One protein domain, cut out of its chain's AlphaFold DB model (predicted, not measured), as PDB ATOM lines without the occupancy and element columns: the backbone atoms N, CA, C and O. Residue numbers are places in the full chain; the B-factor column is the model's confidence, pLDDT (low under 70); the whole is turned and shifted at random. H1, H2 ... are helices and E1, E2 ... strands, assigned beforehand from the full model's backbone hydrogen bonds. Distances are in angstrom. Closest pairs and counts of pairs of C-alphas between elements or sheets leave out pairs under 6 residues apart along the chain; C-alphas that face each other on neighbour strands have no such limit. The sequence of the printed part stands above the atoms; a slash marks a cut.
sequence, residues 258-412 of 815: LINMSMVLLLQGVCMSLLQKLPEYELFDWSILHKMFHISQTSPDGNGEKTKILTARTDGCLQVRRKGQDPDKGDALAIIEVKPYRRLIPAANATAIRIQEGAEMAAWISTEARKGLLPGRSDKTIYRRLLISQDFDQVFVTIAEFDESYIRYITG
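Overview. This is residues 258 to 412 of the 815 residues of an uncharacterized protein of Neonectria ditissima (UniProt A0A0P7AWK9). A twisted wall of five strands has a long helix over each face, H1 on one and H3 on the other, making three layers. The hairpin of E2 and E3 packs on residues 356 to 368 of H3 and reaches out to its loop at Asp 301; the short helix H4 packs on residues 362 to 366 of H3. The 155 printed residues hold four named helices and seven named strands, in the order H1, H2, E1, E2, E3, E4, E5, H3, E6, E7, H4. The five-strand sheet is mixed, in the order E1, E4, E5, E6, E7, and the class is mixed, helices and strands. The whole is compact, with a radius of gyration of the C-alphas of 16.6 A and spans of 51 by 44 by 33 A.

Arrangement. The sheet's edge strands are E1, residues 284 to 287, and E7, residues 394 to 403. E4, residues 316 to 320, is antiparallel to E1, with N 287 and O 317 2.9 A apart. E5, residues 331 to 339, forms a hairpin with E4, N 333 to O 318 being 2.8 A. E6, residues 382 to 391, is parallel to E5, with N 339 and O 390 2.8 A apart, and forms a hairpin with E7, N 383 to O 402 being 2.8 A. H3, residues 349 to 368, is on the sheet at a height of 8.7 A, slantwise to the strands at 38 degrees to E6 on the local plane. E5, H3 and E6 make a strand-helix-strand unit, two parallel neighbour strands joined through a helix, with a right-handed crossover. H1, residues 258 to 275, is on the sheet at a height of 7.2 A, over E5. The hairpin of E2, residues 292 to 298, and E3, residues 306 to 313, has N 307 and O 297 2.8 A apart. The closest C-alphas of E2 and H3, those of His 294 and Ala 363, are 4.6 A apart. H4, residues 404 to 410, touches H3 at a steep tilt of 65 degrees, opposite ways, closest at the C-alphas of Ile 410 and Ser 366, 6.1 A. H2, residues 279 to 283, only just touches H1, with 3 pairs of C-alphas within 8 A, only at the corner, closest at Tyr 281 and Leu 275, 4.9 A. Every O i to N i+4 pair is within hydrogen-bond range in H3 and H4; in H1 12 of 14 are, and in H2 0 of 1, with 1 of 2 O i to N i+3 pairs.

Along the chain. H1 begins at C-alpha 258 (-28.703, -74.029, -103.285), runs 23.9 A, and has a kink of 32 degrees near residue 269. H3 runs 28.0 A, E6 28.8 A and E7 29.7 A. E5, 24.3 A long, bends by 58 degrees at residue 334, and E3, 19.7 A, by 61 degrees at residue 309. H4 ends at C-alpha 410 (-57.274, -71.410, -86.288).

Size, cuts and confidence. The two C-alphas farthest apart, those of Lys 277 and Asp 301, are 52.9 A apart. The printed part has no cut, and the one long link is residues 369 to 381, between H3 and E6. The mean pLDDT of the printed part is 76.1, and 42 residues are under 70, among them residues 272 to 282 and 372 to 381.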
ATOM      1  N   LEU A 258     -29.800 -73.094-103.564       65.19
ATOM      2  CA  LEU A 258     -28.703 -74.029-103.285       65.19
ATOM      3  C   LEU A 258     -28.841 -74.638-101.891       65.19
ATOM      4  O   LEU A 258     -28.646 -75.838-101.740       65.19
ATOM      5  N   ILE A 259     -29.234 -73.836-100.898       70.44
ATOM      6  CA  ILE A 259     -29.474 -74.315 -99.531       70.44
ATOM      7  C   ILE A 259     -30.677 -75.263 -99.503       70.44
ATOM      8  O   ILE A 259     -30.582 -76.340 -98.919       70.44
ATOM      9  N   ASN A 260     -31.766 -74.926-100.206       76.44
ATOM     10  CA  ASN A 260     -32.937 -75.798-100.355       76.44
ATOM     11  C   ASN A 260     -32.528 -77.163-100.939       76.44
ATOM     12  O   ASN A 260     -32.759 -78.210-100.330       76.44
ATOM     13  N   MET A 261     -31.824 -77.149-102.077       76.12
ATOM     14  CA  MET A 261     -31.346 -78.370-102.726       76.12
ATOM     15  C   MET A 261     -30.408 -79.184-101.825       76.12
ATOM     16  O   MET A 261     -30.525 -80.407-101.790       76.12
ATOM     17  N   SER A 262     -29.511 -78.534-101.074       76.38
ATOM     18  CA  SER A 262     -28.618 -79.190-100.109       76.38
ATOM     19  C   SER A 262     -29.371 -79.829 -98.938       76.38
ATOM     20  O   SER A 262     -29.066 -80.969 -98.590       76.38
ATOM     21  N   MET A 263     -30.373 -79.152 -98.370       84.62
ATOM     22  CA  MET A 263     -31.209 -79.688 -97.290       84.62
ATOM     23  C   MET A 263     -32.039 -80.886 -97.772       84.62
ATOM     24  O   MET A 263     -32.000 -81.954 -97.161       84.62
ATOM     25  N   VAL A 264     -32.724 -80.768 -98.916       82.19
ATOM     26  CA  VAL A 264     -33.485 -81.886 -99.501       82.19
ATOM     27  C   VAL A 264     -32.569 -83.069 -99.836       82.19
ATOM     28  O   VAL A 264     -32.943 -84.210 -99.571       82.19
ATOM     29  N   LEU A 265     -31.353 -82.827-100.340       76.19
ATOM     30  CA  LEU A 265     -30.349 -83.873-100.566       76.19
ATOM     31  C   LEU A 265     -29.916 -84.578 -99.279       76.19
ATOM     32  O   LEU A 265     -29.848 -85.807 -99.257       76.19
ATOM     33  N   LEU A 266     -29.628 -83.819 -98.221       80.19
ATOM     34  CA  LEU A 266     -29.223 -84.357 -96.924       80.19
ATOM     35  C   LEU A 266     -30.330 -85.235 -96.329       80.19
ATOM     36  O   LEU A 266     -30.076 -86.366 -95.920       80.19
ATOM     37  N   LEU A 267     -31.572 -84.746 -96.351       83.00
ATOM     38  CA  LEU A 267     -32.740 -85.472 -95.859       83.00
ATOM     39  C   LEU A 267     -33.044 -86.720 -96.699       83.00
ATOM     40  O   LEU A 267     -33.319 -87.777 -96.133       83.00
ATOM     41  N   GLN A 268     -32.924 -86.648 -98.031       77.25
ATOM     42  CA  GLN A 268     -32.979 -87.836 -98.890       77.25
ATOM     43  C   GLN A 268     -31.875 -88.835 -98.515       77.25
ATOM     44  O   GLN A 268     -32.180 -90.002 -98.295       77.25
ATOM     45  N   GLY A 269     -30.617 -88.400 -98.388       70.06
ATOM     46  CA  GLY A 269     -29.471 -89.257 -98.063       70.06
ATOM     47  C   GLY A 269     -29.604 -89.976 -96.719       70.06
ATOM     48  O   GLY A 269     -29.488 -91.200 -96.659       70.06
ATOM     49  N   VAL A 270     -29.922 -89.238 -95.652       73.19
ATOM     50  CA  VAL A 270     -30.127 -89.794 -94.304       73.19
ATOM     51  C   VAL A 270     -31.318 -90.761 -94.287       73.19
ATOM     52  O   VAL A 270     -31.213 -91.868 -93.752       73.19
ATOM     53  N   CYS A 271     -32.439 -90.399 -94.920       71.81
ATOM     54  CA  CYS A 271     -33.628 -91.250 -94.957       71.81
ATOM     55  C   CYS A 271     -33.543 -92.412 -95.964       71.81
ATOM     56  O   CYS A 271     -34.292 -93.374 -95.797       71.81
ATOM     57  N   MET A 272     -32.659 -92.396 -96.973       66.94
ATOM     58  CA  MET A 272     -32.630 -93.409 -98.048       66.94
ATOM     59  C   MET A 272     -32.535 -94.841 -97.512       66.94
ATOM     60  O   MET A 272     -33.216 -95.735 -98.012       66.94
ATOM     61  N   SER A 273     -31.746 -95.064 -96.458       61.47
ATOM     62  CA  SER A 273     -31.617 -96.389 -95.837       61.47
ATOM     63  C   SER A 273     -32.858 -96.853 -95.065       61.47
ATOM     64  O   SER A 273     -33.029 -98.052 -94.874       61.47
ATOM     65  N   LEU A 274     -33.730 -95.943 -94.629       62.25
ATOM     66  CA  LEU A 274     -35.032 -96.273 -94.047       62.25
ATOM     67  C   LEU A 274     -36.043 -96.544 -95.169       62.25
ATOM     68  O   LEU A 274     -36.667 -97.603 -95.217       62.25
ATOM     69  N   LEU A 275     -36.137 -95.603 -96.113       60.59
ATOM     70  CA  LEU A 275     -37.125 -95.579 -97.192       60.59
ATOM     71  C   LEU A 275     -36.991 -96.754 -98.173       60.59
ATOM     72  O   LEU A 275     -37.981 -97.193 -98.746       60.59
ATOM     73  N   GLN A 276     -35.784 -97.299 -98.355       56.59
ATOM     74  CA  GLN A 276     -35.543 -98.420 -99.273       56.59
ATOM     75  C   GLN A 276     -35.738 -99.818 -98.650       56.59
ATOM     76  O   GLN A 276     -35.625-100.810 -99.380       56.59
ATOM     77  N   LYS A 277     -35.995 -99.931 -97.334       55.88
ATOM     78  CA  LYS A 277     -36.043-101.228 -96.622       55.88
ATOM     79  C   LYS A 277     -37.385-101.948 -96.662       55.88
ATOM     80  O   LYS A 277     -37.381-103.175 -96.648       55.88
ATOM     81  N   LEU A 278     -38.497-101.218 -96.714       55.88
ATOM     82  CA  LEU A 278     -39.848-101.780 -96.794       55.88
ATOM     83  C   LEU A 278     -40.575-101.182 -98.009       55.88
ATOM     84  O   LEU A 278     -40.505 -99.964 -98.180       55.88
ATOM     85  N   PRO A 279     -41.289-101.979 -98.833       58.75
ATOM     86  CA  PRO A 279     -42.012-101.470-100.005       58.75
ATOM     87  C   PRO A 279     -43.024-100.366 -99.673       58.75
ATOM     88  O   PRO A 279     -43.221 -99.441-100.456       58.75
ATOM     89  N   GLU A 280     -43.620-100.420 -98.481       62.12
ATOM     90  CA  GLU A 280     -44.542 -99.404 -97.961       62.12
ATOM     91  C   GLU A 280     -43.900 -98.010 -97.863       62.12
ATOM     92  O   GLU A 280     -44.577 -97.004 -98.074       62.12
ATOM     93  N   TYR A 281     -42.588 -97.933 -97.608       62.47
ATOM     94  CA  TYR A 281     -41.864 -96.665 -97.517       62.47
ATOM     95  C   TYR A 281     -41.402 -96.109 -98.873       62.47
ATOM     96  O   TYR A 281     -41.019 -94.942 -98.940       62.47
ATOM     97  N   GLU A 282     -41.536 -96.857 -99.977       62.16
ATOM     98  CA  GLU A 282     -41.284 -96.324-101.330       62.16
ATOM     99  C   GLU A 282     -42.324 -95.259-101.750       62.16
ATOM    100  O   GLU A 282     -42.124 -94.549-102.735       62.16
ATOM    101  N   LEU A 283     -43.407 -95.108-100.976       70.12
ATOM    102  CA  LEU A 283     -44.426 -94.064-101.122       70.12
ATOM    103  C   LEU A 283     -44.024 -92.710-100.497       70.12
ATOM    104  O   LEU A 283     -44.788 -91.755-100.608       70.12
ATOM    105  N   PHE A 284     -42.883 -92.600 -99.811       77.69
ATOM    106  CA  PHE A 284     -42.502 -91.407 -99.044       77.69
ATOM    107  C   PHE A 284     -41.258 -90.755 -99.664       77.69
ATOM    108  O   PHE A 284     -40.224 -91.400 -99.827       77.69
ATOM    109  N   ASP A 285     -41.348 -89.470-100.015       75.75
ATOM    110  CA  ASP A 285     -40.309 -88.757-100.776       75.75
ATOM    111  C   ASP A 285     -40.152 -87.325-100.241       75.75
ATOM    112  O   ASP A 285     -41.144 -86.615-100.044       75.75
ATOM    113  N   TRP A 286     -38.908 -86.905 -99.997       84.62
ATOM    114  CA  TRP A 286     -38.567 -85.508 -99.710       84.62
ATOM    115  C   TRP A 286     -38.446 -84.753-101.036       84.62
ATOM    116  O   TRP A 286     -37.704 -85.182-101.919       84.62
ATOM    117  N   SER A 287     -39.144 -83.629-101.189       79.00
ATOM    118  CA  SER A 287     -39.222 -82.894-102.454       79.00
ATOM    119  C   SER A 287     -39.035 -81.388-102.271       79.00
ATOM    120  O   SER A 287     -39.512 -80.813-101.295       79.00
ATOM    121  N   ILE A 288     -38.439 -80.741-103.280       75.94
ATOM    122  CA  ILE A 288     -38.402 -79.274-103.463       75.94
ATOM    123  C   ILE A 288     -39.764 -78.702-103.915       75.94
ATOM    124  O   ILE A 288     -39.840 -77.691-104.612       75.94
ATOM    125  N   LEU A 289     -40.867 -79.397-103.625       74.06
ATOM    126  CA  LEU A 289     -42.205 -78.913-103.937       74.06
ATOM    127  C   LEU A 289     -42.554 -77.801-102.951       74.06
ATOM    128  O   LEU A 289     -42.752 -78.068-101.767       74.06
ATOM    129  N   HIS A 290     -42.702 -76.575-103.455       74.06
ATOM    130  CA  HIS A 290     -43.075 -75.423-102.635       74.06
ATOM    131  C   HIS A 290     -44.566 -75.488-102.246       74.06
ATOM    132  O   HIS A 290     -45.408 -74.767-102.803       74.06
ATOM    133  N   LYS A 291     -44.932 -76.418-101.351       80.50
ATOM    134  CA  LYS A 291     -46.332 -76.727-101.037       80.50
ATOM    135  C   LYS A 291     -46.988 -75.526-100.357       80.50
ATOM    136  O   LYS A 291     -46.443 -74.927 -99.428       80.50
ATOM    137  N   MET A 292     -48.165 -75.167-100.871       78.75
ATOM    138  CA  MET A 292     -48.887 -73.950-100.521       78.75
ATOM    139  C   MET A 292     -50.079 -74.265 -99.618       78.75
ATOM    140  O   MET A 292     -51.022 -74.944-100.026       78.75
ATOM    141  N   PHE A 293     -50.043 -73.728 -98.406       84.56
ATOM    142  CA  PHE A 293     -51.060 -73.910 -97.375       84.56
ATOM    143  C   PHE A 293     -51.811 -72.602 -97.116       84.56
ATOM    144  O   PHE A 293     -51.359 -71.525 -97.506       84.56
ATOM    145  N   HIS A 294     -52.969 -72.676 -96.467       81.31
ATOM    146  CA  HIS A 294     -53.793 -71.505 -96.188       81.31
ATOM    147  C   HIS A 294     -54.486 -71.590 -94.829       81.31
ATOM    148  O   HIS A 294     -54.859 -72.669 -94.378       81.31
ATOM    149  N   ILE A 295     -54.687 -70.428 -94.205       80.00
ATOM    150  CA  ILE A 295     -55.603 -70.279 -93.072       80.00
ATOM    151  C   ILE A 295     -56.926 -69.757 -93.627       80.00
ATOM    152  O   ILE A 295     -56.954 -68.706 -94.277       80.00
ATOM    153  N   SER A 296     -58.004 -70.493 -93.363       79.06
ATOM    154  CA  SER A 296     -59.367 -70.120 -93.743       79.06
ATOM    155  C   SER A 296     -60.249 -69.998 -92.507       79.06
ATOM    156  O   SER A 296     -60.333 -70.944 -91.726       79.06
ATOM    157  N   GLN A 297     -60.939 -68.868 -92.366       77.19
ATOM    158  CA  GLN A 297     -61.855 -68.590 -91.256       77.19
ATOM    159  C   GLN A 297     -63.219 -68.130 -91.773       77.19
ATOM    160  O   GLN A 297     -63.332 -67.578 -92.868       77.19
ATOM    161  N   THR A 298     -64.263 -68.382 -90.988       75.50
ATOM    162  CA  THR A 298     -65.648 -67.977 -91.276       75.50
ATOM    163  C   THR A 298     -65.742 -66.466 -91.526       75.50
ATOM    164  O   THR A 298     -65.159 -65.685 -90.772       75.50
ATOM    165  N   SER A 299     -66.443 -66.046 -92.587       64.00
ATOM    166  CA  SER A 299     -66.497 -64.638 -92.999       64.00
ATOM    167  C   SER A 299     -67.120 -63.746 -91.917       64.00
ATOM    168  O   SER A 299     -68.129 -64.141 -91.319       64.00
ATOM    169  N   PRO A 300     -66.609 -62.514 -91.705       59.41
ATOM    170  CA  PRO A 300     -67.265 -61.512 -90.863       59.41
ATOM    171  C   PRO A 300     -68.716 -61.214 -91.268       59.41
ATOM    172  O   PRO A 300     -69.509 -60.804 -90.424       59.41
ATOM    173  N   ASP A 301     -69.068 -61.451 -92.536       64.69
ATOM    174  CA  ASP A 301     -70.378 -61.140 -93.126       64.69
ATOM    175  C   ASP A 301     -71.501 -62.107 -92.699       64.69
ATOM    176  O   ASP A 301     -72.643 -61.972 -93.134       64.69
ATOM    177  N   GLY A 302     -71.197 -63.111 -91.866       58.38
ATOM    178  CA  GLY A 302     -72.193 -64.005 -91.262       58.38
ATOM    179  C   GLY A 302     -72.809 -65.050 -92.202       58.38
ATOM    180  O   GLY A 302     -73.641 -65.839 -91.762       58.38
ATOM    181  N   ASN A 303     -72.385 -65.110 -93.468       64.31
ATOM    182  CA  ASN A 303     -72.893 -66.054 -94.472       64.31
ATOM    183  C   ASN A 303     -72.422 -67.517 -94.281       64.31
ATOM    184  O   ASN A 303     -72.840 -68.395 -95.031       64.31
ATOM    185  N   GLY A 304     -71.541 -67.785 -93.308       65.38
ATOM    186  CA  GLY A 304     -70.969 -69.113 -93.038       65.38
ATOM    187  C   GLY A 304     -69.862 -69.555 -94.008       65.38
ATOM    188  O   GLY A 304     -69.302 -70.638 -93.847       65.38
ATOM    189  N   GLU A 305     -69.516 -68.736 -95.000       71.06
ATOM    190  CA  GLU A 305     -68.467 -69.025 -95.978       71.06
ATOM    191  C   GLU A 305     -67.076 -68.847 -95.355       71.06
ATOM    192  O   GLU A 305     -66.847 -67.909 -94.591       71.06
ATOM    193  N   LYS A 306     -66.116 -69.725 -95.673       73.56
ATOM    194  CA  LYS A 306     -64.745 -69.600 -95.154       73.56
ATOM    195  C   LYS A 306     -63.847 -68.814 -96.105       73.56
ATOM    196  O   LYS A 306     -63.455 -69.307 -97.161       73.56
ATOM    197  N   THR A 307     -63.461 -67.613 -95.685       74.75
ATOM    198  CA  THR A 307     -62.534 -66.734 -96.406       74.75
ATOM    199  C   THR A 307     -61.081 -67.075 -96.073       74.75
ATOM    200  O   THR A 307     -60.753 -67.452 -94.946       74.75
ATOM    201  N   LYS A 308     -60.181 -66.957 -97.058       75.94
ATOM    202  CA  LYS A 308     -58.738 -67.181 -96.871       75.94
ATOM    203  C   LYS A 308     -58.084 -65.920 -96.320       75.94
ATOM    204  O   LYS A 308     -57.962 -64.936 -97.045       75.94
ATOM    205  N   ILE A 309     -57.629 -65.972 -95.070       74.94
ATOM    206  CA  ILE A 309     -57.006 -64.830 -94.380       74.94
ATOM    207  C   ILE A 309     -55.475 -64.835 -94.465       74.94
ATOM    208  O   ILE A 309     -54.846 -63.787 -94.341       74.94
ATOM    209  N   LEU A 310     -54.864 -66.001 -94.699       74.94
ATOM    210  CA  LEU A 310     -53.420 -66.153 -94.878       74.94
ATOM    211  C   LEU A 310     -53.130 -67.261 -95.894       74.94
ATOM    212  O   LEU A 310     -53.868 -68.240 -96.002       74.94
ATOM    213  N   THR A 311     -52.045 -67.119 -96.648       77.00
ATOM    214  CA  THR A 311     -51.488 -68.171 -97.507       77.00
ATOM    215  C   THR A 311     -49.982 -68.201 -97.307       77.00
ATOM    216  O   THR A 311     -49.336 -67.162 -97.407       77.00
ATOM    217  N   ALA A 312     -49.445 -69.384 -97.037       71.19
ATOM    218  CA  ALA A 312     -48.023 -69.625 -96.835       71.19
ATOM    219  C   ALA A 312     -47.504 -70.611 -97.888       71.19
ATOM    220  O   ALA A 312     -48.276 -71.395 -98.450       71.19
ATOM    221  N   ARG A 313     -46.202 -70.577 -98.168       78.81
ATOM    222  CA  ARG A 313     -45.516 -71.541 -99.033       78.81
ATOM    223  C   ARG A 313     -44.245 -71.967 -98.341       78.81
ATOM    224  O   ARG A 313     -43.546 -71.117 -97.826       78.81
ATOM    225  N   THR A 314     -43.998 -73.261 -98.380       86.25
ATOM    226  CA  THR A 314     -42.781 -73.895 -97.870       86.25
ATOM    227  C   THR A 314     -41.734 -73.959 -98.979       86.25
ATOM    228  O   THR A 314     -42.099 -73.881-100.155       86.25
ATOM    229  N   ASP A 315     -40.461 -74.130 -98.633       84.06
ATOM    230  CA  ASP A 315     -39.381 -74.388 -99.596       84.06
ATOM    231  C   ASP A 315     -39.309 -75.873-100.007       84.06
ATOM    232  O   ASP A 315     -38.812 -76.215-101.081       84.06
ATOM    233  N   GLY A 316     -39.868 -76.776 -99.198       86.38
ATOM    234  CA  GLY A 316     -40.005 -78.192 -99.537       86.38
ATOM    235  C   GLY A 316     -40.869 -78.969 -98.548       86.38
ATOM    236  O   GLY A 316     -41.382 -78.422 -97.570       86.38
ATOM    237  N   CYS A 317     -41.034 -80.272 -98.775       89.00
ATOM    238  CA  CYS A 317     -41.791 -81.144 -97.874       89.00
ATOM    239  C   CYS A 317     -41.385 -82.623 -97.959       89.00
ATOM    240  O   CYS A 317     -40.856 -83.086 -98.970       89.00
ATOM    241  N   LEU A 318     -41.686 -83.378 -96.898       88.50
ATOM    242  CA  LEU A 318     -41.851 -84.832 -96.954       88.50
ATOM    243  C   LEU A 318     -43.317 -85.115 -97.267       88.50
ATOM    244  O   LEU A 318     -44.193 -84.632 -96.542       88.50
ATOM    245  N   GLN A 319     -43.590 -85.919 -98.292       84.94
ATOM    246  CA  GLN A 319     -44.964 -86.220 -98.689       84.94
ATOM    247  C   GLN A 319     -45.227 -87.689 -99.026       84.94
ATOM    248  O   GLN A 319     -44.340 -88.402 -99.495       84.94
ATOM    249  N   VAL A 320     -46.484 -88.106 -98.833       80.06
ATOM    250  CA  VAL A 320     -47.004 -89.388 -99.326       80.06
ATOM    251  C   VAL A 320     -47.356 -89.255-100.806       80.06
ATOM    252  O   VAL A 320     -48.287 -88.534-101.179       80.06
ATOM    253  N   ARG A 321     -46.633 -89.993-101.644       72.69
ATOM    254  CA  ARG A 321     -46.844 -90.156-103.082       72.69
ATOM    255  C   ARG A 321     -47.583 -91.467-103.337       72.69
ATOM    256  O   ARG A 321     -47.003 -92.542-103.230       72.69
ATOM    257  N   ARG A 322     -48.864 -91.396-103.701       70.50
ATOM    258  CA  ARG A 322     -49.631 -92.578-104.138       70.50
ATOM    259  C   ARG A 322     -49.452 -92.788-105.641       70.50
ATOM    260  O   ARG A 322     -49.403 -91.817-106.395       70.50
ATOM    261  N   LYS A 323     -49.383 -94.044-106.093       63.28
ATOM    262  CA  LYS A 323     -49.275 -94.375-107.525       63.28
ATOM    263  C   LYS A 323     -50.461 -93.774-108.298       63.28
ATOM    264  O   LYS A 323     -51.601 -93.916-107.867       63.28
ATOM    265  N   GLY A 324     -50.184 -93.078-109.402       62.09
ATOM    266  CA  GLY A 324     -51.190 -92.359-110.203       62.09
ATOM    267  C   GLY A 324     -51.676 -91.023-109.612       62.09
ATOM    268  O   GLY A 324     -52.397 -90.291-110.285       62.09
ATOM    269  N   GLN A 325     -51.277 -90.652-108.388       62.56
ATOM    270  CA  GLN A 325     -51.630 -89.358-107.801       62.56
ATOM    271  C   GLN A 325     -50.615 -88.280-108.208       62.56
ATOM    272  O   GLN A 325     -49.408 -88.437-108.036       62.56
ATOM    273  N   ASP A 326     -51.133 -87.157-108.707       65.50
ATOM    274  CA  ASP A 326     -50.399 -85.906-108.939       65.50
ATOM    275  C   ASP A 326     -49.533 -85.527-107.713       65.50
ATOM    276  O   ASP A 326     -50.089 -85.393-106.615       65.50
ATOM    277  N   PRO A 327     -48.199 -85.358-107.856       61.25
ATOM    278  CA  PRO A 327     -47.307 -85.112-106.728       61.25
ATOM    279  C   PRO A 327     -47.579 -83.769-106.044       61.25
ATOM    280  O   PRO A 327     -47.315 -83.659-104.851       61.25
ATOM    281  N   ASP A 328     -48.176 -82.792-106.736       63.66
ATOM    282  CA  ASP A 328     -48.573 -81.507-106.144       63.66
ATOM    283  C   ASP A 328     -49.782 -81.669-105.188       63.66
ATOM    284  O   ASP A 328     -50.122 -80.758-104.430       63.66
ATOM    285  N   LYS A 329     -50.427 -82.849-105.196       70.88
ATOM    286  CA  LYS A 329     -51.537 -83.243-104.313       70.88
ATOM    287  C   LYS A 329     -51.119 -84.229-103.210       70.88
ATOM    288  O   LYS A 329     -52.001 -84.779-102.551       70.88
ATOM    289  N   GLY A 330     -49.821 -84.483-103.015       73.69
ATOM    290  CA  GLY A 330     -49.318 -85.359-101.953       73.69
ATOM    291  C   GLY A 330     -49.685 -84.860-100.548       73.69
ATOM    292  O   GLY A 330     -49.680 -83.657-100.272       73.69
ATOM    293  N   ASP A 331     -50.007 -85.778 -99.635       82.81
ATOM    294  CA  ASP A 331     -50.254 -85.427 -98.230       82.81
ATOM    295  C   ASP A 331     -48.921 -85.093 -97.557       82.81
ATOM    296  O   ASP A 331     -47.991 -85.899 -97.625       82.81
ATOM    297  N   ALA A 332     -48.808 -83.922 -96.922       87.94
ATOM    298  CA  ALA A 332     -47.553 -83.523 -96.290       87.94
ATOM    299  C   ALA A 332     -47.432 -84.131 -94.890       87.94
ATOM    300  O   ALA A 332     -48.411 -84.235 -94.150       87.94
ATOM    301  N   LEU A 333     -46.207 -84.510 -94.536       87.75
ATOM    302  CA  LEU A 333     -45.864 -85.175 -93.279       87.75
ATOM    303  C   LEU A 333     -44.815 -84.408 -92.466       87.75
ATOM    304  O   LEU A 333     -44.841 -84.466 -91.235       87.75
ATOM    305  N   ALA A 334     -43.946 -83.673 -93.162       91.12
ATOM    306  CA  ALA A 334     -43.010 -82.679 -92.646       91.12
ATOM    307  C   ALA A 334     -42.818 -81.574 -93.699       91.12
ATOM    308  O   ALA A 334     -43.046 -81.820 -94.886       91.12
ATOM    309  N   ILE A 335     -42.390 -80.383 -93.281       92.56
ATOM    310  CA  ILE A 335     -42.128 -79.235 -94.167       92.56
ATOM    311  C   ILE A 335     -40.695 -78.711 -94.012       92.56
ATOM    312  O   ILE A 335     -40.075 -78.913 -92.966       92.56
ATOM    313  N   ILE A 336     -40.178 -78.075 -95.066       94.19
ATOM    314  CA  ILE A 336     -38.841 -77.475 -95.148       94.19
ATOM    315  C   ILE A 336     -38.962 -75.972 -95.413       94.19
ATOM    316  O   ILE A 336     -39.795 -75.558 -96.218       94.19
ATOM    317  N   GLU A 337     -38.089 -75.197 -94.774       92.12
ATOM    318  CA  GLU A 337     -37.946 -73.743 -94.920       92.12
ATOM    319  C   GLU A 337     -36.450 -73.367 -94.849       92.12
ATOM    320  O   GLU A 337     -35.757 -73.826 -93.940       92.12
ATOM    321  N   VAL A 338     -35.894 -72.591 -95.789       88.31
ATOM    322  CA  VAL A 338     -34.437 -72.314 -95.820       88.31
ATOM    323  C   VAL A 338     -34.084 -70.848 -96.031       88.31
ATOM    324  O   VAL A 338     -34.785 -70.135 -96.732       88.31
ATOM    325  N   LYS A 339     -32.973 -70.359 -95.464       83.19
ATOM    326  CA  LYS A 339     -32.579 -68.941 -95.576       83.19
ATOM    327  C   LYS A 339     -31.068 -68.743 -95.780       83.19
ATOM    328  O   LYS A 339     -30.274 -69.268 -95.001       83.19
ATOM    329  N   PRO A 340     -30.619 -67.918 -96.752       76.62
ATOM    330  CA  PRO A 340     -29.205 -67.710 -97.101       76.62
ATOM    331  C   PRO A 340     -28.464 -66.751 -96.157       76.62
ATOM    332  O   PRO A 340     -27.574 -65.999 -96.560       76.62
ATOM    333  N   TYR A 341     -28.855 -66.745 -94.885       76.62
ATOM    334  CA  TYR A 341     -28.290 -65.926 -93.821       76.62
ATOM    335  C   TYR A 341     -28.588 -66.555 -92.456       76.62
ATOM    336  O   TYR A 341     -29.623 -67.188 -92.268       76.62
ATOM    337  N   ARG A 342     -27.693 -66.351 -91.482       80.38
ATOM    338  CA  ARG A 342     -27.903 -66.800 -90.097       80.38
ATOM    339  C   ARG A 342     -29.062 -66.031 -89.452       80.38
ATOM    340  O   ARG A 342     -29.108 -64.798 -89.507       80.38
ATOM    341  N   ARG A 343     -29.951 -66.731 -88.746       82.06
ATOM    342  CA  ARG A 343     -31.109 -66.160 -88.027       82.06
ATOM    343  C   ARG A 343     -30.763 -65.135 -86.958       82.06
ATOM    344  O   ARG A 343     -31.586 -64.280 -86.662       82.06
ATOM    345  N   LEU A 344     -29.555 -65.169 -86.401       77.31
ATOM    346  CA  LEU A 344     -29.115 -64.191 -85.401       77.31
ATOM    347  C   LEU A 344     -28.310 -63.014 -85.990       77.31
ATOM    348  O   LEU A 344     -28.009 -62.077 -85.253       77.31
ATOM    349  N   ILE A 345     -27.966 -63.022 -87.289       65.81
ATOM    350  CA  ILE A 345     -27.036 -62.045 -87.888       65.81
ATOM    351  C   ILE A 345     -27.576 -61.479 -89.222       65.81
ATOM    352  O   ILE A 345     -27.442 -62.133 -90.258       65.81
ATOM    353  N   PRO A 346     -28.112 -60.239 -89.245       67.38
ATOM    354  CA  PRO A 346     -28.433 -59.389 -88.093       67.38
ATOM    355  C   PRO A 346     -29.591 -59.947 -87.250       67.38
ATOM    356  O   PRO A 346     -30.445 -60.676 -87.747       67.38
ATOM    357  N   ALA A 347     -29.684 -59.523 -85.987       63.72
ATOM    358  CA  ALA A 347     -30.700 -59.998 -85.038       63.72
ATOM    359  C   ALA A 347     -32.164 -59.750 -85.471       63.72
ATOM    360  O   ALA A 347     -33.077 -60.377 -84.937       63.72
ATOM    361  N   ALA A 348     -32.404 -58.867 -86.449       63.75
ATOM    362  CA  ALA A 348     -33.719 -58.663 -87.059       63.75
ATOM    363  C   ALA A 348     -34.227 -59.901 -87.829       63.75
ATOM    364  O   ALA A 348     -35.437 -60.130 -87.877       63.75
ATOM    365  N   ASN A 349     -33.318 -60.725 -88.373       70.69
ATOM    366  CA  ASN A 349     -33.656 -61.961 -89.084       70.69
ATOM    367  C   ASN A 349     -34.464 -62.913 -88.186       70.69
ATOM    368  O   ASN A 349     -35.426 -63.519 -88.645       70.69
ATOM    369  N   ALA A 350     -34.125 -62.997 -86.893       68.56
ATOM    370  CA  ALA A 350     -34.745 -63.921 -85.944       68.56
ATOM    371  C   ALA A 350     -36.259 -63.728 -85.825       68.56
ATOM    372  O   ALA A 350     -36.994 -64.700 -85.658       68.56
ATOM    373  N   THR A 351     -36.726 -62.482 -85.918       60.78
ATOM    374  CA  THR A 351     -38.154 -62.156 -85.896       60.78
ATOM    375  C   THR A 351     -38.816 -62.510 -87.225       60.78
ATOM    376  O   THR A 351     -39.878 -63.122 -87.220       60.78
ATOM    377  N   ALA A 352     -38.189 -62.170 -88.356       60.28
ATOM    378  CA  ALA A 352     -38.740 -62.440 -89.685       60.28
ATOM    379  C   ALA A 352     -38.893 -63.947 -89.955       60.28
ATOM    380  O   ALA A 352     -39.979 -64.394 -90.313       60.28
ATOM    381  N   ILE A 353     -37.839 -64.730 -89.697       73.69
ATOM    382  CA  ILE A 353     -37.825 -66.181 -89.929       73.69
ATOM    383  C   ILE A 353     -38.861 -66.880 -89.040       73.69
ATOM    384  O   ILE A 353     -39.682 -67.637 -89.544       73.69
ATOM    385  N   ARG A 354     -38.923 -66.556 -87.738       73.62
ATOM    386  CA  ARG A 354     -39.918 -67.153 -86.824       73.62
ATOM    387  C   ARG A 354     -41.364 -66.801 -87.182       73.62
ATOM    388  O   ARG A 354     -42.259 -67.603 -86.926       73.62
ATOM    389  N   ILE A 355     -41.608 -65.616 -87.749       66.44
ATOM    390  CA  ILE A 355     -42.932 -65.244 -88.270       66.44
ATOM    391  C   ILE A 355     -43.275 -66.092 -89.499       66.44
ATOM    392  O   ILE A 355     -44.409 -66.553 -89.600       66.44
ATOM    393  N   GLN A 356     -42.315 -66.331 -90.396       72.25
ATOM    394  CA  GLN A 356     -42.513 -67.166 -91.580       72.25
ATOM    395  C   GLN A 356     -42.743 -68.646 -91.211       72.25
ATOM    396  O   GLN A 356     -43.816 -69.173 -91.502       72.25
ATOM    397  N   GLU A 357     -41.820 -69.274 -90.474       82.88
ATOM    398  CA  GLU A 357     -41.940 -70.661 -89.983       82.88
ATOM    399  C   GLU A 357     -43.256 -70.877 -89.211       82.88
ATOM    400  O   GLU A 357     -43.953 -71.879 -89.384       82.88
ATOM    401  N   GLY A 358     -43.627 -69.907 -88.366       77.12
ATOM    402  CA  GLY A 358     -44.876 -69.920 -87.612       77.12
ATOM    403  C   GLY A 358     -46.117 -69.806 -88.502       77.12
ATOM    404  O   GLY A 358     -47.094 -70.514 -88.267       77.12
ATOM    405  N   ALA A 359     -46.085 -68.960 -89.537       75.25
ATOM    406  CA  ALA A 359     -47.181 -68.807 -90.492       75.25
ATOM    407  C   ALA A 359     -47.361 -70.047 -91.384       75.25
ATOM    408  O   ALA A 359     -48.495 -70.426 -91.676       75.25
ATOM    409  N   GLU A 360     -46.272 -70.706 -91.780       82.50
ATOM    410  CA  GLU A 360     -46.295 -71.963 -92.536       82.50
ATOM    411  C   GLU A 360     -46.831 -73.121 -91.703       82.50
ATOM    412  O   GLU A 360     -47.747 -73.816 -92.146       82.50
ATOM    413  N   MET A 361     -46.335 -73.280 -90.472       87.50
ATOM    414  CA  MET A 361     -46.844 -74.273 -89.527       87.50
ATOM    415  C   MET A 361     -48.339 -74.055 -89.249       87.50
ATOM    416  O   MET A 361     -49.133 -74.991 -89.340       87.50
ATOM    417  N   ALA A 362     -48.750 -72.812 -88.981       81.69
ATOM    418  CA  ALA A 362     -50.144 -72.446 -88.748       81.69
ATOM    419  C   ALA A 362     -51.030 -72.719 -89.981       81.69
ATOM    420  O   ALA A 362     -52.075 -73.360 -89.870       81.69
ATOM    421  N   ALA A 363     -50.603 -72.306 -91.177       83.69
ATOM    422  CA  ALA A 363     -51.334 -72.565 -92.415       83.69
ATOM    423  C   ALA A 363     -51.442 -74.066 -92.726       83.69
ATOM    424  O   ALA A 363     -52.508 -74.533 -93.133       83.69
ATOM    425  N   TRP A 364     -50.375 -74.841 -92.506       90.75
ATOM    426  CA  TRP A 364     -50.389 -76.291 -92.690       90.75
ATOM    427  C   TRP A 364     -51.335 -76.974 -91.698       90.75
ATOM    428  O   TRP A 364     -52.149 -77.794 -92.121       90.75
ATOM    429  N   ILE A 365     -51.326 -76.582 -90.419       88.88
ATOM    430  CA  ILE A 365     -52.296 -77.070 -89.427       88.88
ATOM    431  C   ILE A 365     -53.729 -76.703 -89.843       88.88
ATOM    432  O   ILE A 365     -54.598 -77.569 -89.823       88.88
ATOM    433  N   SER A 366     -53.984 -75.475 -90.306       85.12
ATOM    434  CA  SER A 366     -55.316 -75.069 -90.780       85.12
ATOM    435  C   SER A 366     -55.772 -75.788 -92.059       85.12
ATOM    436  O   SER A 366     -56.976 -75.854 -92.301       85.12
ATOM    437  N   THR A 367     -54.852 -76.301 -92.884       85.31
ATOM    438  CA  THR A 367     -55.177 -77.008 -94.140       85.31
ATOM    439  C   THR A 367     -55.273 -78.528 -93.948       85.31
ATOM    440  O   THR A 367     -56.103 -79.190 -94.565       85.31
ATOM    441  N   GLU A 368     -54.405 -79.111 -93.115       85.44
ATOM    442  CA  GLU A 368     -54.201 -80.559 -92.977       85.44
ATOM    443  C   GLU A 368     -54.124 -80.988 -91.494       85.44
ATOM    444  O   GLU A 368     -53.298 -81.822 -91.122       85.44
ATOM    445  N   ALA A 369     -54.999 -80.443 -90.639       79.56
ATOM    446  CA  ALA A 369     -55.012 -80.573 -89.168       79.56
ATOM    447  C   ALA A 369     -54.789 -81.987 -88.591       79.56
ATOM    448  O   ALA A 369     -54.200 -82.131 -87.518       79.56
ATOM    449  N   ARG A 370     -55.168 -83.049 -89.316       74.94
ATOM    450  CA  ARG A 370     -55.013 -84.457 -88.894       74.94
ATOM    451  C   ARG A 370     -54.007 -85.294 -89.722       74.94
ATOM    452  O   ARG A 370     -53.917 -86.492 -89.489       74.94
ATOM    453  N   LYS A 371     -53.237 -84.700 -90.651       73.62
ATOM    454  CA  LYS A 371     -52.193 -85.388 -91.455       73.62
ATOM    455  C   LYS A 371     -50.776 -84.944 -91.058       73.62
ATOM    456  O   LYS A 371     -50.471 -83.762 -91.178       73.62
ATOM    457  N   GLY A 372     -49.905 -85.854 -90.622       67.56
ATOM    458  CA  GLY A 372     -48.515 -85.547 -90.248       67.56
ATOM    459  C   GLY A 372     -47.694 -86.810 -89.970       67.56
ATOM    460  O   GLY A 372     -48.278 -87.872 -89.778       67.56
ATOM    461  N   LEU A 373     -46.356 -86.709 -89.945       67.19
ATOM    462  CA  LEU A 373     -45.469 -87.862 -89.695       67.19
ATOM    463  C   LEU A 373     -45.562 -88.402 -88.261       67.19
ATOM    464  O   LEU A 373     -45.444 -89.602 -88.029       67.19
ATOM    465  N   LEU A 374     -45.685 -87.496 -87.290       66.38
ATOM    466  CA  LEU A 374     -45.490 -87.806 -85.879       66.38
ATOM    467  C   LEU A 374     -46.809 -88.259 -85.231       66.38
ATOM    468  O   LEU A 374     -47.800 -87.525 -85.327       66.38
ATOM    469  N   PRO A 375     -46.834 -89.408 -84.529       58.62
ATOM    470  CA  PRO A 375     -48.008 -89.827 -83.780       58.62
ATOM    471  C   PRO A 375     -48.307 -88.838 -82.649       58.62
ATOM    472  O   PRO A 375     -47.418 -88.140 -82.142       58.62
ATOM    473  N   GLY A 376     -49.573 -88.810 -82.240       59.81
ATOM    474  CA  GLY A 376     -49.989 -88.105 -81.035       59.81
ATOM    475  C   GLY A 376     -49.322 -88.655 -79.775       59.81
ATOM    476  O   GLY A 376     -48.586 -89.645 -79.800       59.81
ATOM    477  N   ARG A 377     -49.585 -88.002 -78.646       55.72
ATOM    478  CA  ARG A 377     -49.246 -88.564 -77.332       55.72
ATOM    479  C   ARG A 377     -50.256 -89.672 -76.984       55.72
ATOM    480  O   ARG A 377     -51.143 -89.985 -77.775       55.72
ATOM    481  N   SER A 378     -50.095 -90.320 -75.831       54.25
ATOM    482  CA  SER A 378     -50.968 -91.431 -75.411       54.25
ATOM    483  C   SER A 378     -52.437 -91.023 -75.225       54.25
ATOM    484  O   SER A 378     -53.326 -91.873 -75.274       54.25
ATOM    485  N   ASP A 379     -52.717 -89.726 -75.077       56.22
ATOM    486  CA  ASP A 379     -54.041 -89.146 -75.250       56.22
ATOM    487  C   ASP A 379     -54.338 -88.873 -76.740       56.22
ATOM    488  O   ASP A 379     -53.602 -88.165 -77.427       56.22
ATOM    489  N   LYS A 380     -55.471 -89.390 -77.243       60.38
ATOM    490  CA  LYS A 380     -55.909 -89.294 -78.659       60.38
ATOM    491  C   LYS A 380     -56.318 -87.871 -79.106       60.38
ATOM    492  O   LYS A 380     -57.092 -87.714 -80.046       60.38
ATOM    493  N   THR A 381     -55.833 -86.851 -78.405       68.38
ATOM    494  CA  THR A 381     -56.245 -85.443 -78.462       68.38
ATOM    495  C   THR A 381     -55.119 -84.478 -78.824       68.38
ATOM    496  O   THR A 381     -55.422 -83.354 -79.220       68.38
ATOM    497  N   ILE A 382     -53.849 -84.890 -78.727       80.94
ATOM    498  CA  ILE A 382     -52.689 -84.077 -79.129       80.94
ATOM    499  C   ILE A 382     -52.143 -84.560 -80.476       80.94
ATOM    500  O   ILE A 382     -51.799 -85.729 -80.644       80.94
ATOM    501  N   TYR A 383     -51.996 -83.630 -81.414       84.06
ATOM    502  CA  TYR A 383     -51.379 -83.807 -82.725       84.06
ATOM    503  C   TYR A 383     -49.968 -83.216 -82.752       84.06
ATOM    504  O   TYR A 383     -49.648 -82.298 -81.994       84.06
ATOM    505  N   ARG A 384     -49.125 -83.723 -83.663       86.62
ATOM    506  CA  ARG A 384     -47.746 -83.256 -83.851       86.62
ATOM    507  C   ARG A 384     -47.407 -82.944 -85.305       86.62
ATOM    508  O   ARG A 384     -47.878 -83.621 -86.220       86.62
ATOM    509  N   ARG A 385     -46.571 -81.930 -85.533       88.31
ATOM    510  CA  ARG A 385     -46.041 -81.550 -86.858       88.31
ATOM    511  C   ARG A 385     -44.549 -81.271 -86.789       88.31
ATOM    512  O   ARG A 385     -44.064 -80.838 -85.752       88.31
ATOM    513  N   LEU A 386     -43.858 -81.522 -87.900       91.88
ATOM    514  CA  LEU A 386     -42.413 -81.375 -88.047       91.88
ATOM    515  C   LEU A 386     -42.099 -80.335 -89.129       91.88
ATOM    516  O   LEU A 386     -42.472 -80.519 -90.286       91.88
ATOM    517  N   LEU A 387     -41.391 -79.275 -88.747       92.88
ATOM    518  CA  LEU A 387     -40.704 -78.361 -89.655       92.88
ATOM    519  C   LEU A 387     -39.198 -78.546 -89.455       92.88
ATOM    520  O   LEU A 387     -38.721 -78.557 -88.319       92.88
ATOM    521  N   ILE A 388     -38.462 -78.703 -90.550       94.38
ATOM    522  CA  ILE A 388     -36.997 -78.683 -90.567       94.38
ATOM    523  C   ILE A 388     -36.592 -77.410 -91.294       94.38
ATOM    524  O   ILE A 388     -37.006 -77.216 -92.433       94.38
ATOM    525  N   SER A 389     -35.791 -76.551 -90.671       91.88
ATOM    526  CA  SER A 389     -35.294 -75.345 -91.336       91.88
ATOM    527  C   SER A 389     -33.776 -75.300 -91.415       91.88
ATOM    528  O   SER A 389     -33.087 -75.764 -90.508       91.88
ATOM    529  N   GLN A 390     -33.249 -74.759 -92.517       88.69
ATOM    530  CA  GLN A 390     -31.822 -74.467 -92.662       88.69
ATOM    531  C   GLN A 390     -31.608 -72.968 -92.842       88.69
ATOM    532  O   GLN A 390     -31.803 -72.422 -93.927       88.69
ATOM    533  N   ASP A 391     -31.111 -72.321 -91.795       86.06
ATOM    534  CA  ASP A 391     -30.375 -71.075 -91.971       86.06
ATOM    535  C   ASP A 391     -28.994 -71.410 -92.558       86.06
ATOM    536  O   ASP A 391     -28.477 -72.490 -92.291       86.06
ATOM    537  N   PHE A 392     -28.381 -70.483 -93.301       78.19
ATOM    538  CA  PHE A 392     -27.021 -70.526 -93.879       78.19
ATOM    539  C   PHE A 392     -26.175 -71.780 -93.555       78.19
ATOM    540  O   PHE A 392     -25.976 -72.628 -94.427       78.19
ATOM    541  N   ASP A 393     -25.714 -71.909 -92.307       74.62
ATOM    542  CA  ASP A 393     -24.895 -73.004 -91.777       74.62
ATOM    543  C   ASP A 393     -25.486 -73.686 -90.521       74.62
ATOM    544  O   ASP A 393     -24.760 -74.338 -89.773       74.62
ATOM    545  N   GLN A 394     -26.789 -73.536 -90.258       82.50
ATOM    546  CA  GLN A 394     -27.451 -74.044 -89.049       82.50
ATOM    547  C   GLN A 394     -28.798 -74.709 -89.366       82.50
ATOM    548  O   GLN A 394     -29.682 -74.098 -89.966       82.50
ATOM    549  N   VAL A 395     -28.968 -75.956 -88.916       87.25
ATOM    550  CA  VAL A 395     -30.199 -76.743 -89.096       87.25
ATOM    551  C   VAL A 395     -31.009 -76.763 -87.801       87.25
ATOM    552  O   VAL A 395     -30.474 -77.056 -86.732       87.25
ATOM    553  N   PHE A 396     -32.308 -76.496 -87.903       89.31
ATOM    554  CA  PHE A 396     -33.254 -76.468 -86.793       89.31
ATOM    555  C   PHE A 396     -34.358 -77.502 -87.004       89.31
ATOM    556  O   PHE A 396     -34.857 -77.694 -88.113       89.31
ATOM    557  N   VAL A 397     -34.766 -78.155 -85.916       92.31
ATOM    558  CA  VAL A 397     -35.847 -79.147 -85.901       92.31
ATOM    559  C   VAL A 397     -36.954 -78.626 -84.992       92.31
ATOM    560  O   VAL A 397     -36.793 -78.560 -83.775       92.31
ATOM    561  N   THR A 398     -38.081 -78.246 -85.586       90.12
ATOM    562  CA  THR A 398     -39.231 -77.667 -84.886       90.12
ATOM    563  C   THR A 398     -40.373 -78.675 -84.838       90.12
ATOM    564  O   THR A 398     -40.919 -79.059 -85.874       90.12
ATOM    565  N   ILE A 399     -40.765 -79.078 -83.626       90.69
ATOM    566  CA  ILE A 399     -41.934 -79.930 -83.386       90.69
ATOM    567  C   ILE A 399     -43.041 -79.082 -82.757       90.69
ATOM    568  O   ILE A 399     -42.888 -78.594 -81.639       90.69
ATOM    569  N   ALA A 400     -44.166 -78.929 -83.455       87.31
ATOM    570  CA  ALA A 400     -45.362 -78.294 -82.901       87.31
ATOM    571  C   ALA A 400     -46.283 -79.355 -82.277       87.31
ATOM    572  O   ALA A 400     -46.645 -80.311 -82.964       87.31
ATOM    573  N   GLU A 401     -46.686 -79.178 -81.010       88.38
ATOM    574  CA  GLU A 401     -47.776 -79.931 -80.359       88.38
ATOM    575  C   GLU A 401     -49.039 -79.047 -80.297       88.38
ATOM    576  O   GLU A 401     -48.950 -77.880 -79.918       88.38
ATOM    577  N   PHE A 402     -50.211 -79.577 -80.657       85.88
ATOM    578  CA  PHE A 402     -51.493 -78.850 -80.607       85.88
ATOM    579  C   PHE A 402     -52.682 -79.805 -80.428       85.88
ATOM    580  O   PHE A 402     -52.568 -80.990 -80.726       85.88
ATOM    581  N   ASP A 403     -53.826 -79.302 -79.956       85.50
ATOM    582  CA  ASP A 403     -55.055 -80.082 -79.743       85.50
ATOM    583  C   ASP A 403     -56.254 -79.530 -80.549       85.50
ATOM    584  O   ASP A 403     -56.151 -78.529 -81.265       85.50
ATOM    585  N   GLU A 404     -57.416 -80.179 -80.426       85.50
ATOM    586  CA  GLU A 404     -58.675 -79.758 -81.067       85.50
ATOM    587  C   GLU A 404     -59.169 -78.357 -80.631       85.50
ATOM    588  O   GLU A 404     -60.059 -77.793 -81.270       85.50
ATOM    589  N   SER A 405     -58.615 -77.741 -79.576       83.75
ATOM    590  CA  SER A 405     -58.899 -76.330 -79.267       83.75
ATOM    591  C   SER A 405     -58.134 -75.391 -80.198       83.75
ATOM    592  O   SER A 405     -58.731 -74.469 -80.753       83.75
ATOM    593  N   TYR A 406     -56.860 -75.685 -80.478       85.12
ATOM    594  CA  TYR A 406     -56.071 -74.912 -81.440       85.12
ATOM    595  C   TYR A 406     -56.610 -75.055 -82.867       85.12
ATOM    596  O   TYR A 406     -56.671 -74.061 -83.589       85.12
ATOM    597  N   ILE A 407     -57.055 -76.259 -83.257       86.06
ATOM    598  CA  ILE A 407     -57.670 -76.497 -84.574       86.06
ATOM    599  C   ILE A 407     -58.896 -75.593 -84.752       86.06
ATOM    600  O   ILE A 407     -58.938 -74.810 -85.696       86.06
ATOM    601  N   ARG A 408     -59.856 -75.626 -83.819       82.88
ATOM    602  CA  ARG A 408     -61.091 -74.830 -83.937       82.88
ATOM    603  C   ARG A 408     -60.849 -73.320 -83.799       82.88
ATOM    604  O   ARG A 408     -61.565 -72.537 -84.418       82.88
ATOM    605  N   TYR A 409     -59.816 -72.907 -83.055       81.88
ATOM    606  CA  TYR A 409     -59.335 -71.520 -83.040       81.88
ATOM    607  C   TYR A 409     -58.823 -71.080 -84.420       81.88
ATOM    608  O   TYR A 409     -59.267 -70.055 -84.939       81.88
ATOM    609  N   ILE A 410     -57.912 -71.841 -85.038       82.56
ATOM    610  CA  ILE A 410     -57.274 -71.410 -86.288       82.56
ATOM    611  C   ILE A 410     -58.229 -71.465 -87.487       82.56
ATOM    612  O   ILE A 410     -58.161 -70.587 -88.346       82.56
ATOM    613  N   THR A 411     -59.171 -72.412 -87.513       81.06
ATOM    614  CA  THR A 411     -60.190 -72.539 -88.570       81.06
ATOM    615  C   THR A 411     -61.433 -71.662 -88.359       81.06
ATOM    616  O   THR A 411     -62.300 -71.623 -89.237       81.06
ATOM    617  N   GLY A 412     -61.543 -70.957 -87.226       75.94
ATOM    618  CA  GLY A 412     -62.671 -70.070 -86.911       75.94
ATOM    619  C   GLY A 412     -63.993 -70.796 -86.620       75.94
ATOM    620  O   GLY A 412     -65.049 -70.300 -87.011       75.94
TER     621      GLY A 412